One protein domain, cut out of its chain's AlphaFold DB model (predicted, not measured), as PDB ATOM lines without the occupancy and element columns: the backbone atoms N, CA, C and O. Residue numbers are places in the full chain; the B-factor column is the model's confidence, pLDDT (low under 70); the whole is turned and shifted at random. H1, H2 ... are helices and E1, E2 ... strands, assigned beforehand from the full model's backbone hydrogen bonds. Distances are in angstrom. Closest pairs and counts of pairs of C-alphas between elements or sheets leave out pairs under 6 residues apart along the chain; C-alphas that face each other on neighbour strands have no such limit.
ATOM      1  N   HIS A  25      17.307  41.486   6.721       71.38
ATOM      2  CA  HIS A  25      18.687  41.386   6.256       71.38
ATOM      3  C   HIS A  25      19.684  40.781   7.265       71.38
ATOM      4  O   HIS A  25      20.531  39.978   6.886       71.38
ATOM      5  N   ALA A  26      19.601  41.151   8.544       71.06
ATOM      6  CA  ALA A  26      20.510  40.649   9.576       71.06
ATOM      7  C   ALA A  26      20.158  39.220  10.004       71.06
ATOM      8  O   ALA A  26      21.042  38.438  10.351       71.06
ATOM      9  N   LEU A  27      18.867  38.871   9.965       76.38
ATOM     10  CA  LEU A  27      18.441  37.488  10.140       76.38
ATOM     11  C   LEU A  27      18.941  36.623   8.977       76.38
ATOM     12  O   LEU A  27      19.444  35.529   9.209       76.38
ATOM     13  N   ASP A  28      18.858  37.115   7.744       83.38
ATOM     14  CA  ASP A  28      19.374  36.401   6.575       83.38
ATOM     15  C   ASP A  28      20.891  36.180   6.661       83.38
ATOM     16  O   ASP A  28      21.362  35.073   6.400       83.38
ATOM     17  N   GLU A  29      21.659  37.191   7.082       82.69
ATOM     18  CA  GLU A  29      23.106  37.062   7.307       82.69
ATOM     19  C   GLU A  29      23.413  36.014   8.387       82.69
ATOM     20  O   GLU A  29      24.229  35.117   8.172       82.69
ATOM     21  N   TYR A  30      22.696  36.053   9.513       80.81
ATOM     22  CA  TYR A  30      22.822  35.054  10.572       80.81
ATOM     23  C   TYR A  30      22.550  33.628  10.087       80.81
ATOM     24  O   TYR A  30      23.323  32.709  10.368       80.81
ATOM     25  N   LEU A  31      21.437  33.434   9.376       86.25
ATOM     26  CA  LEU A  31      21.031  32.122   8.883       86.25
ATOM     27  C   LEU A  31      22.011  31.603   7.833       86.25
ATOM     28  O   LEU A  31      22.336  30.417   7.848       86.25
ATOM     29  N   PHE A  32      22.541  32.489   6.989       86.50
ATOM     30  CA  PHE A  32      23.613  32.155   6.061       86.50
ATOM     31  C   PHE A  32      24.875  31.698   6.807       86.50
ATOM     32  O   PHE A  32      25.429  30.647   6.496       86.50
ATOM     33  N   GLU A  33      25.320  32.416   7.840       84.38
ATOM     34  CA  GLU A  33      26.475  31.987   8.637       84.38
ATOM     35  C   GLU A  33      26.234  30.676   9.400       84.38
ATOM     36  O   GLU A  33      27.166  29.890   9.601       84.38
ATOM     37  N   ALA A  34      25.014  30.451   9.886       86.50
ATOM     38  CA  ALA A  34      24.627  29.205  10.542       86.50
ATOM     39  C   ALA A  34      24.664  28.031   9.553       86.50
ATOM     40  O   ALA A  34      25.173  26.960   9.887       86.50
ATOM     41  N   GLU A  35      24.199  28.243   8.322       91.44
ATOM     42  CA  GLU A  35      24.289  27.267   7.236       91.44
ATOM     43  C   GLU A  35      25.745  26.934   6.896       91.44
ATOM     44  O   GLU A  35      26.109  25.758   6.865       91.44
ATOM     45  N   GLN A  36      26.612  27.944   6.745       90.00
ATOM     46  CA  GLN A  36      28.042  27.743   6.456       90.00
ATOM     47  C   GLN A  36      28.768  26.926   7.537       90.00
ATOM     48  O   GLN A  36      29.760  26.253   7.257       90.00
ATOM     49  N   ARG A  37      28.276  26.972   8.780       87.88
ATOM     50  CA  ARG A  37      28.802  26.195   9.913       87.88
ATOM     51  C   ARG A  37      28.116  24.840  10.098       87.88
ATOM     52  O   ARG A  37      28.520  24.085  10.978       87.88
ATOM     53  N   GLY A  38      27.106  24.520   9.287       88.88
ATOM     54  CA  GLY A  38      26.315  23.293   9.403       88.88
ATOM     55  C   GLY A  38      25.383  23.257  10.620       88.88
ATOM     56  O   GLY A  38      24.966  22.173  11.018       88.88
ATOM     57  N   ALA A  39      25.080  24.416  11.210       88.50
ATOM     58  CA  ALA A  39      24.201  24.566  12.372       88.50
ATOM     59  C   ALA A  39      22.732  24.824  11.985       88.50
ATOM     60  O   ALA A  39      21.843  24.748  12.831       88.50
ATOM     61  N   LEU A  40      22.460  25.161  10.718       90.81
ATOM     62  CA  LEU A  40      21.104  25.357  10.205       90.81
ATOM     63  C   LEU A  40      20.469  24.012   9.824       90.81
ATOM     64  O   LEU A  40      21.007  23.265   9.006       90.81
ATOM     65  N   HIS A  41      19.285  23.739  10.364       90.69
ATOM     66  CA  HIS A  41      18.483  22.559  10.054       90.69
ATOM     67  C   HIS A  41      17.063  22.947   9.629       90.69
ATOM     68  O   HIS A  41      16.621  24.084   9.814       90.69
ATOM     69  N   GLN A  42      16.337  21.970   9.077       90.62
ATOM     70  CA  GLN A  42      14.914  22.092   8.778       90.62
ATOM     71  C   GLN A  42      14.091  21.067   9.560       90.62
ATOM     72  O   GLN A  42      14.426  19.882   9.578       90.62
ATOM     73  N   VAL A  43      12.992  21.527  10.157       87.12
ATOM     74  CA  VAL A  43      11.992  20.719  10.869       87.12
ATOM     75  C   VAL A  43      10.628  21.089  10.305       87.12
ATOM     76  O   VAL A  43      10.225  22.243  10.395       87.12
ATOM     77  N   ASP A  44       9.948  20.148   9.650       85.69
ATOM     78  CA  ASP A  44       8.651  20.379   8.991       85.69
ATOM     79  C   ASP A  44       8.628  21.621   8.072       85.69
ATOM     80  O   ASP A  44       7.663  22.384   8.016       85.69
ATOM     81  N   GLY A  45       9.729  21.842   7.344       86.44
ATOM     82  CA  GLY A  45       9.899  22.986   6.441       86.44
ATOM     83  C   GLY A  45      10.227  24.315   7.133       86.44
ATOM     84  O   GLY A  45      10.299  25.338   6.457       86.44
ATOM     85  N   ARG A  46      10.442  24.311   8.453       88.88
ATOM     86  CA  ARG A  46      10.834  25.474   9.265       88.88
ATOM     87  C   ARG A  46      12.302  25.428   9.634       88.88
ATOM     88  O   ARG A  46      12.860  24.355   9.843       88.88
ATOM     89  N   ARG A  47      12.926  26.595   9.708       88.38
ATOM     90  CA  ARG A  47      14.351  26.758   9.984       88.38
ATOM     91  C   ARG A  47      14.601  26.748  11.482       88.38
ATOM     92  O   ARG A  47      13.893  27.402  12.246       88.38
ATOM     93  N   VAL A  48      15.654  26.044  11.874       87.00
ATOM     94  CA  VAL A  48      16.176  26.032  13.241       87.00
ATOM     95  C   VAL A  48      17.692  26.102  13.215       87.00
ATOM     96  O   VAL A  48      18.319  25.470  12.367       87.00
ATOM     97  N   VAL A  49      18.286  26.852  14.140       86.56
ATOM     98  CA  VAL A  49      19.741  26.885  14.320       86.56
ATOM     99  C   VAL A  49      20.098  26.205  15.628       86.56
ATOM    100  O   VAL A  49      19.702  26.662  16.702       86.56
ATOM    101  N   LEU A  50      20.846  25.112  15.520       86.56
ATOM    102  CA  LEU A  50      21.270  24.286  16.637       86.56
ATOM    103  C   LEU A  50      22.794  24.272  16.714       86.56
ATOM    104  O   LEU A  50      23.471  23.834  15.789       86.56
ATOM    105  N   ASP A  51      23.326  24.694  17.852       86.38
ATOM    106  CA  ASP A  51      24.750  24.617  18.143       86.38
ATOM    107  C   ASP A  51      25.015  23.625  19.269       86.38
ATOM    108  O   ASP A  51      24.296  23.574  20.266       86.38
ATOM    109  N   VAL A  52      26.125  22.901  19.170       84.31
ATOM    110  CA  VAL A  52      26.657  22.125  20.291       84.31
ATOM    111  C   VAL A  52      27.812  22.897  20.905       84.31
ATOM    112  O   VAL A  52      28.748  23.313  20.224       84.31
ATOM    113  N   THR A  53      27.749  23.114  22.212       83.38
ATOM    114  CA  THR A  53      28.734  23.911  22.934       83.38
ATOM    115  C   THR A  53      29.129  23.227  24.218       83.38
ATOM    116  O   THR A  53      28.311  22.577  24.858       83.38
ATOM    117  N   ARG A  54      30.377  23.410  24.632       84.12
ATOM    118  CA  ARG A  54      30.811  23.013  25.966       84.12
ATOM    119  C   ARG A  54      30.724  24.215  26.890       84.12
ATOM    120  O   ARG A  54      31.158  25.302  26.509       84.12
ATOM    121  N   ASP A  55      30.108  24.050  28.051       83.69
ATOM    122  CA  ASP A  55      30.179  25.046  29.110       83.69
ATOM    123  C   ASP A  55      31.588  25.002  29.715       83.69
ATOM    124  O   ASP A  55      31.965  23.959  30.242       83.69
ATOM    125  N   PRO A  56      32.393  26.074  29.635       82.50
ATOM    126  CA  PRO A  56      33.750  26.035  30.170       82.50
ATOM    127  C   PRO A  56      33.774  25.857  31.693       82.50
ATOM    128  O   PRO A  56      34.750  25.327  32.210       82.50
ATOM    129  N   VAL A  57      32.719  26.264  32.411       85.50
ATOM    130  CA  VAL A  57      32.664  26.220  33.879       85.50
ATOM    131  C   VAL A  57      32.295  24.834  34.384       85.50
ATOM    132  O   VAL A  57      32.851  24.394  35.380       85.50
ATOM    133  N   THR A  58      31.370  24.136  33.727       84.44
ATOM    134  CA  THR A  58      30.913  22.805  34.176       84.44
ATOM    135  C   THR A  58      31.420  21.663  33.314       84.44
ATOM    136  O   THR A  58      31.161  20.504  33.618       84.44
ATOM    137  N   ASP A  59      32.107  21.982  32.217       84.88
ATOM    138  CA  ASP A  59      32.563  21.047  31.187       84.88
ATOM    139  C   ASP A  59      31.425  20.263  30.493       84.88
ATOM    140  O   ASP A  59      31.665  19.393  29.647       84.88
ATOM    141  N   GLU A  60      30.170  20.608  30.801       84.94
ATOM    142  CA  GLU A  60      28.978  19.973  30.255       84.94
ATOM    143  C   GLU A  60      28.778  20.362  28.791       84.94
ATOM    144  O   GLU A  60      28.868  21.531  28.402       84.94
ATOM    145  N   GLN A  61      28.448  19.369  27.972       85.75
ATOM    146  CA  GLN A  61      28.015  19.597  26.605       85.75
ATOM    147  C   GLN A  61      26.536  19.994  26.605       85.75
ATOM    148  O   GLN A  61      25.679  19.245  27.076       85.75
ATOM    149  N   LEU A  62      26.252  21.177  26.072       83.38
ATOM    150  CA  LEU A  62      24.917  21.724  25.905       83.38
ATOM    151  C   LEU A  62      24.575  21.767  24.420       83.38
ATOM    152  O   LEU A  62      25.371  22.231  23.599       83.38
ATOM    153  N   THR A  63      23.361  21.344  24.100       87.12
ATOM    154  CA  THR A  63      22.743  21.616  22.804       87.12
ATOM    155  C   THR A  63      21.956  22.916  22.928       87.12
ATOM    156  O   THR A  63      21.055  23.008  23.757       87.12
ATOM    157  N   PHE A  64      22.309  23.936  22.154       85.50
ATOM    158  CA  PHE A  64      21.718  25.267  22.217       85.50
ATOM    159  C   PHE A  64      20.913  25.547  20.945       85.50
ATOM    160  O   PHE A  64      21.484  25.677  19.864       85.50
ATOM    161  N   LEU A  65      19.592  25.644  21.080       85.81
ATOM    162  CA  LEU A  65      18.695  26.123  20.035       85.81
ATOM    163  C   LEU A  65      18.670  27.654  20.099       85.81
ATOM    164  O   LEU A  65      17.973  28.246  20.927       85.81
ATOM    165  N   SER A  66      19.483  28.285  19.253       78.12
ATOM    166  CA  SER A  66      19.645  29.742  19.198       78.12
ATOM    167  C   SER A  66      18.583  30.437  18.353       78.12
ATOM    168  O   SER A  66      18.386  31.639  18.509       78.12
ATOM    169  N   TYR A  67      17.911  29.701  17.466       82.38
ATOM    170  CA  TYR A  67      16.848  30.222  16.613       82.38
ATOM    171  C   TYR A  67      15.883  29.115  16.190       82.38
ATOM    172  O   TYR A  67      16.314  28.006  15.871       82.38
ATOM    173  N   ALA A  68      14.598  29.447  16.118       80.44
ATOM    174  CA  ALA A  68      13.576  28.679  15.420       80.44
ATOM    175  C   ALA A  68      12.527  29.652  14.864       80.44
ATOM    176  O   ALA A  68      12.216  30.637  15.535       80.44
ATOM    177  N   ASP A  69      11.999  29.386  13.665       80.12
ATOM    178  CA  ASP A  69      10.869  30.157  13.124       80.12
ATOM    179  C   ASP A  69       9.676  30.114  14.115       80.12
ATOM    180  O   ASP A  69       9.360  29.054  14.662       80.12
ATOM    181  N   ASP A  70       8.969  31.236  14.303       74.81
ATOM    182  CA  ASP A  70       7.872  31.399  15.284       74.81
ATOM    183  C   ASP A  70       6.787  30.316  15.212       74.81
ATOM    184  O   ASP A  70       6.272  29.847  16.226       74.81
ATOM    185  N   GLU A  71       6.453  29.867  14.005       74.25
ATOM    186  CA  GLU A  71       5.435  28.832  13.804       74.25
ATOM    187  C   GLU A  71       5.857  27.467  14.366       74.25
ATOM    188  O   GLU A  71       5.002  26.668  14.748       74.25
ATOM    189  N   LEU A  72       7.164  27.206  14.460       73.56
ATOM    190  CA  LEU A  72       7.692  25.986  15.059       73.56
ATOM    191  C   LEU A  72       7.651  26.042  16.594       73.56
ATOM    192  O   LEU A  72       7.442  25.009  17.224       73.56
ATOM    193  N   TRP A  73       7.767  27.237  17.190       67.06
ATOM    194  CA  TRP A  73       7.549  27.439  18.629       67.06
ATOM    195  C   TRP A  73       6.113  27.113  19.049       67.06
ATOM    196  O   TRP A  73       5.893  26.574  20.131       67.06
ATOM    197  N   LEU A  74       5.142  27.409  18.181       65.31
ATOM    198  CA  LEU A  74       3.722  27.134  18.416       65.31
ATOM    199  C   LEU A  74       3.341  25.663  18.142       65.31
ATOM    200  O   LEU A  74       2.351  25.171  18.684       65.31
ATOM    201  N   ALA A  75       4.121  24.949  17.324       64.19
ATOM    202  CA  ALA A  75       3.919  23.544  16.957       64.19
ATOM    203  C   ALA A  75       4.740  22.587  17.851       64.19
ATOM    204  O   ALA A  75       5.581  21.814  17.387       64.19
ATOM    205  N   ASP A  76       4.469  22.642  19.154       63.72
ATOM    206  CA  ASP A  76       5.253  22.037  20.238       63.72
ATOM    207  C   ASP A  76       5.721  20.580  20.048       63.72
ATOM    208  O   ASP A  76       6.859  20.229  20.373       63.72
ATOM    209  N   SER A  77       4.860  19.706  19.523       67.00
ATOM    210  CA  SER A  77       5.166  18.277  19.419       67.00
ATOM    211  C   SER A  77       6.251  17.974  18.383       67.00
ATOM    212  O   SER A  77       7.035  17.043  18.576       67.00
ATOM    213  N   ALA A  78       6.332  18.771  17.313       71.06
ATOM    214  CA  ALA A  78       7.331  18.610  16.263       71.06
ATOM    215  C   ALA A  78       8.719  19.041  16.752       71.06
ATOM    216  O   ALA A  78       9.685  18.288  16.608       71.06
ATOM    217  N   LEU A  79       8.812  20.210  17.400       76.31
ATOM    218  CA  LEU A  79      10.077  20.727  17.923       76.31
ATOM    219  C   LEU A  79      10.624  19.843  19.046       76.31
ATOM    220  O   LEU A  79      11.785  19.437  19.001       76.31
ATOM    221  N   THR A  80       9.786  19.491  20.022       74.19
ATOM    222  CA  THR A  80      10.192  18.645  21.153       74.19
ATOM    223  C   THR A  80      10.578  17.240  20.685       74.19
ATOM    224  O   THR A  80      11.611  16.703  21.099       74.19
ATOM    225  N   GLY A  81       9.806  16.657  19.760       76.62
ATOM    226  CA  GLY A  81      10.129  15.370  19.146       76.62
ATOM    227  C   GLY A  81      11.453  15.405  18.381       76.62
ATOM    228  O   GLY A  81      12.285  14.513  18.544       76.62
ATOM    229  N   TRP A  82      11.705  16.454  17.599       82.62
ATOM    230  CA  TRP A  82      12.968  16.613  16.883       82.62
ATOM    231  C   TRP A  82      14.153  16.789  17.841       82.62
ATOM    232  O   TRP A  82      15.125  16.040  17.734       82.62
ATOM    233  N   LEU A  83      14.046  17.684  18.833       80.62
ATOM    234  CA  LEU A  83      15.094  17.942  19.832       80.62
ATOM    235  C   LEU A  83      15.508  16.674  20.589       80.62
ATOM    236  O   LEU A  83      16.694  16.482  20.859       80.62
ATOM    237  N   SER A  84      14.563  15.771  20.871       76.12
ATOM    238  CA  SER A  84      14.866  14.486  21.518       76.12
ATOM    239  C   SER A  84      15.798  13.582  20.693       76.12
ATOM    240  O   SER A  84      16.564  12.812  21.271       76.12
ATOM    241  N   ASN A  85      15.785  13.718  19.361       77.56
ATOM    242  CA  ASN A  85      16.590  12.913  18.437       77.56
ATOM    243  C   ASN A  85      17.949  13.537  18.097       77.56
ATOM    244  O   ASN A  85      18.863  12.814  17.707       77.56
ATOM    245  N   VAL A  86      18.086  14.861  18.211       76.06
ATOM    246  CA  VAL A  86      19.309  15.585  17.810       76.06
ATOM    247  C   VAL A  86      20.153  16.069  18.985       76.06
ATOM    248  O   VAL A  86      21.262  16.558  18.774       76.06
ATOM    249  N   ARG A  87      19.657  15.946  20.223       74.06
ATOM    250  CA  ARG A  87      20.397  16.401  21.403       74.06
ATOM    251  C   ARG A  87      21.738  15.678  21.540       74.06
ATOM    252  O   ARG A  87      21.808  14.451  21.591       74.06
ATOM    253  N   ALA A  88      22.796  16.467  21.667       64.88
ATOM    254  CA  ALA A  88      24.097  16.032  22.143       64.88
ATOM    255  C   ALA A  88      24.297  16.534  23.581       64.88
ATOM    256  O   ALA A  88      24.140  17.726  23.862       64.88
ATOM    257  N   GLY A  89      24.659  15.631  24.491       69.56
ATOM    258  CA  GLY A  89      24.959  15.969  25.882       69.56
ATOM    259  C   GLY A  89      23.767  15.887  26.836       69.56
ATOM    260  O   GLY A  89      22.804  15.160  26.598       69.56
ATOM    261  N   SER A  90      23.890  16.592  27.961       69.19
ATOM    262  CA  SER A  90      23.034  16.443  29.147       69.19
ATOM    263  C   SER A  90      21.815  17.361  29.169       69.19
ATOM    264  O   SER A  90      20.897  17.126  29.949       69.19
ATOM    265  N   ALA A  91      21.802  18.423  28.361       76.38
ATOM    266  CA  ALA A  91      20.710  19.387  28.357       76.38
ATOM    267  C   ALA A  91      20.530  20.055  26.993       76.38
ATOM    268  O   ALA A  91      21.494  20.382  26.293       76.38
ATOM    269  N   VAL A  92      19.264  20.314  26.666       83.25
ATOM    270  CA  VAL A  92      18.861  21.207  25.580       83.25
ATOM    271  C   VAL A  92      18.506  22.556  26.188       83.25
ATOM    272  O   VAL A  92      17.718  22.623  27.132       83.25
ATOM    273  N   VAL A  93      19.098  23.616  25.653       84.25
ATOM    274  CA  VAL A  93      18.811  24.998  26.019       84.25
ATOM    275  C   VAL A  93      18.161  25.694  24.837       84.25
ATOM    276  O   VAL A  93      18.624  25.587  23.707       84.25
ATOM    277  N   VAL A  94      17.085  26.406  25.120       81.88
ATOM    278  CA  VAL A  94      16.193  27.044  24.164       81.88
ATOM    279  C   VAL A  94      16.079  28.518  24.516       81.88
ATOM    280  O   VAL A  94      15.732  28.832  25.649       81.88
ATOM    281  N   ARG A  95      16.301  29.423  23.562       82.94
ATOM    282  CA  ARG A  95      16.066  30.860  23.768       82.94
ATOM    283  C   ARG A  95      14.704  31.285  23.215       82.94
ATOM    284  O   ARG A  95      14.422  31.057  22.047       82.94
ATOM    285  N   SER A  96      13.897  31.950  24.043       78.69
ATOM    286  CA  SER A  96      12.590  32.521  23.678       78.69
ATOM    287  C   SER A  96      12.550  34.025  23.963       78.69
ATOM    288  O   SER A  96      12.872  34.456  25.072       78.69
ATOM    289  N   THR A  97      12.143  34.832  22.980       76.88
ATOM    290  CA  THR A  97      11.966  36.293  23.108       76.88
ATOM    291  C   THR A  97      10.573  36.687  23.604       76.88
ATOM    292  O   THR A  97      10.426  37.746  24.210       76.88
ATOM    293  N   SER A  98       9.557  35.828  23.435       71.50
ATOM    294  CA  SER A  98       8.225  36.033  24.035       71.50
ATOM    295  C   SER A  98       8.255  35.891  25.559       71.50
ATOM    296  O   SER A  98       7.376  36.389  26.261       71.50
ATOM    297  N   GLY A  99       9.277  35.205  26.081       73.38
ATOM    298  CA  GLY A  99       9.407  34.876  27.494       73.38
ATOM    299  C   GLY A  99       8.486  33.744  27.949       73.38
ATOM    300  O   GLY A  99       8.524  33.391  29.129       73.38
ATOM    301  N   GLU A 100       7.699  33.161  27.042       76.88
ATOM    302  CA  GLU A 100       6.909  31.961  27.300       76.88
ATOM    303  C   GLU A 100       7.807  30.721  27.272       76.88
ATOM    304  O   GLU A 100       8.771  30.642  26.499       76.88
ATOM    305  N   ALA A 101       7.506  29.772  28.159       73.81
ATOM    306  CA  ALA A 101       8.163  28.476  28.165       73.81
ATOM    307  C   ALA A 101       7.688  27.662  26.958       73.81
ATOM    308  O   ALA A 101       6.489  27.685  26.664       73.81
ATOM    309  N   PRO A 102       8.570  26.883  26.314       73.06
ATOM    310  CA  PRO A 102       8.112  25.809  25.448       73.06
ATOM    311  C   PRO A 102       7.272  24.818  26.267       73.06
ATOM    312  O   PRO A 102       7.392  24.744  27.497       73.06
ATOM    313  N   SER A 103       6.411  24.049  25.612       69.38
ATOM    314  CA  SER A 103       5.588  23.069  26.328       69.38
ATOM    315  C   SER A 103       6.419  21.868  26.777       69.38
ATOM    316  O   SER A 103       7.510  21.591  26.279       69.38
ATOM    317  N   GLY A 104       5.919  21.170  27.796       71.44
ATOM    318  CA  GLY A 104       6.668  20.128  28.493       71.44
ATOM    319  C   GLY A 104       7.385  20.654  29.736       71.44
ATOM    320  O   GLY A 104       6.965  21.632  30.358       71.44
ATOM    321  N   ARG A 105       8.438  19.950  30.159       78.31
ATOM    322  CA  ARG A 105       9.150  20.234  31.410       78.31
ATOM    323  C   ARG A 105      10.391  21.075  31.131       78.31
ATOM    324  O   ARG A 105      11.448  20.553  30.799       78.31
ATOM    325  N   TRP A 106      10.261  22.381  31.323       83.12
ATOM    326  CA  TRP A 106      11.356  23.338  31.173       83.12
ATOM    327  C   TRP A 106      11.571  24.108  32.466       83.12
ATOM    328  O   TRP A 106      10.628  24.409  33.199       83.12
ATOM    329  N   ARG A 107      12.824  24.469  32.735       85.56
ATOM    330  CA  ARG A 107      13.171  25.441  33.773       85.56
ATOM    331  C   ARG A 107      13.845  26.648  33.152       85.56
ATOM    332  O   ARG A 107      14.583  26.515  32.179       85.56
ATOM    333  N   VAL A 108      13.638  27.813  33.752       85.81
ATOM    334  CA  VAL A 108      14.430  28.998  33.419       85.81
ATOM    335  C   VAL A 108      15.885  28.712  33.784       85.81
ATOM    336  O   VAL A 108      16.184  28.342  34.919       85.81
ATOM    337  N   LEU A 109      16.775  28.856  32.810       83.81
ATOM    338  CA  LEU A 109      18.218  28.819  33.005       83.81
ATOM    339  C   LEU A 109      18.751  30.239  33.214       83.81
ATOM    340  O   LEU A 109      19.459  30.496  34.184       83.81
ATOM    341  N   VAL A 110      18.389  31.158  32.312       85.81
ATOM    342  CA  VAL A 110      18.844  32.554  32.318       85.81
ATOM    343  C   VAL A 110      17.732  33.458  31.805       85.81
ATOM    344  O   VAL A 110      17.058  33.119  30.835       85.81
ATOM    345  N   ARG A 111      17.569  34.644  32.393       88.25
ATOM    346  CA  ARG A 111      16.814  35.735  31.767       88.25
ATOM    347  C   ARG A 111      17.749  36.804  31.265       88.25
ATOM    348  O   ARG A 111      18.609  37.271  31.999       88.25
TER     349      ARG A 111
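What this domain is: This is residues 25 to 111 of the 283 residues of an uncharacterized protein of Cellulomonas terrae (UniProt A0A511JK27). Look for a strongly twisted sheet of four strands, E1 to E4, with a helix over each face: H1 on one face near E1 and E2, H3 on the other. The small helix H2 sits beside the strands, and a last strand, E5, lies beyond the edge strand E4 without pairing with any named strand. The 87 printed residues hold three named helices and five named strands, in the order H1 E1 E2 E3 H2 H3 E4 E5; the sheet's order is E1 E2 E3 E4, mixed, and the class is mixed, helices and strands. The whole is compact, with a radius of gyration of the C-alphas of 12.9 A and spans of 35 by 27 by 26 A.

How they stand to each other: Start with residues 25 to 36, which are H1, and pass over a tight link to residues 40 to 43, the edge strand E1. The next strand, E2, residues 46 to 54, forms a hairpin with E1: they are antiparallel at 128 degrees, and N 41 and O 48 are 2.8 A apart, within hydrogen-bond range. E2 forms a second hairpin with E3, residues 61 to 68, antiparallel at 156 degrees; look there for N 51 and O 64, 2.9 A apart. E1, E2 and E3 make a meander, each strand the antiparallel neighbour of the one before. Residues 70 to 74, H2, come next, then residues 76 to 86, H3, then the other edge strand E4, residues 91 to 96. E4 is parallel to E3 at 27 degrees, with N 65 and O 93 2.8 A apart. E3, H2, H3 and E4 form a strand-helix-strand unit, two parallel neighbour strands joined through helices, with a right-handed crossover. Return to H1: it is on the sheet at a height of 10.2 A, over E2 and only just over E1, on which 3 of its C-alphas fall. On the local plane it stands at 58 degrees to E2, slantwise to the strands and only just short of across. The closest C-alphas of H1 and E1 are those of Ala 34 and Leu 40, 5.2 A apart. H3 is on the sheet on the opposite face, which makes three layers, helices on both faces of a sheet; the closest C-alphas of H3 and E1 are those of Val 43 and Leu 79, 7.3 A apart. H2 stands at the sheet's level, only just, with a height of 3.7 A. H2 and H3 only just touch, and only at the corner by their link, with 3 pairs of C-alphas within 8 A, the closest being Leu 72 and Leu 79 at 6.4 A. Every O i to N i+4 pair is within hydrogen-bond range in H1 and H2; in H3 it is 6 of 7. Finish at residues 106 to 111, E5, which pairs with no named strand; its closest C-alpha to E4 is that of Leu 109, 8.0 A from that of Val 93. H1 and H3 are apart.

Where its parts are: Find C-alpha 25 at (18.687, 41.386, 6.256); from there H1 runs 16.5 A to C-alpha 36. E1 is 10.2 A long. E2, the longest strand, runs 26.2 A from C-alpha 46 at (10.834, 25.474, 9.265) to C-alpha 54, and E3 returns over 20.4 A. H2 measures 6.7 A, H3 15.7 A and E4 16.1 A. E5 runs 13.6 A and ends at C-alpha 111 at (16.814, 35.735, 31.767).

The domain as a whole: The two C-alphas farthest apart, those of Gly 45 and Val 57, are 35.8 A apart, each in a link of a hairpin. The printed part has no cut, and no link is long. The mean pLDDT of the printed part is 80.5, and it is under 70 at residues 73 to 77, 88 to 90 and 103.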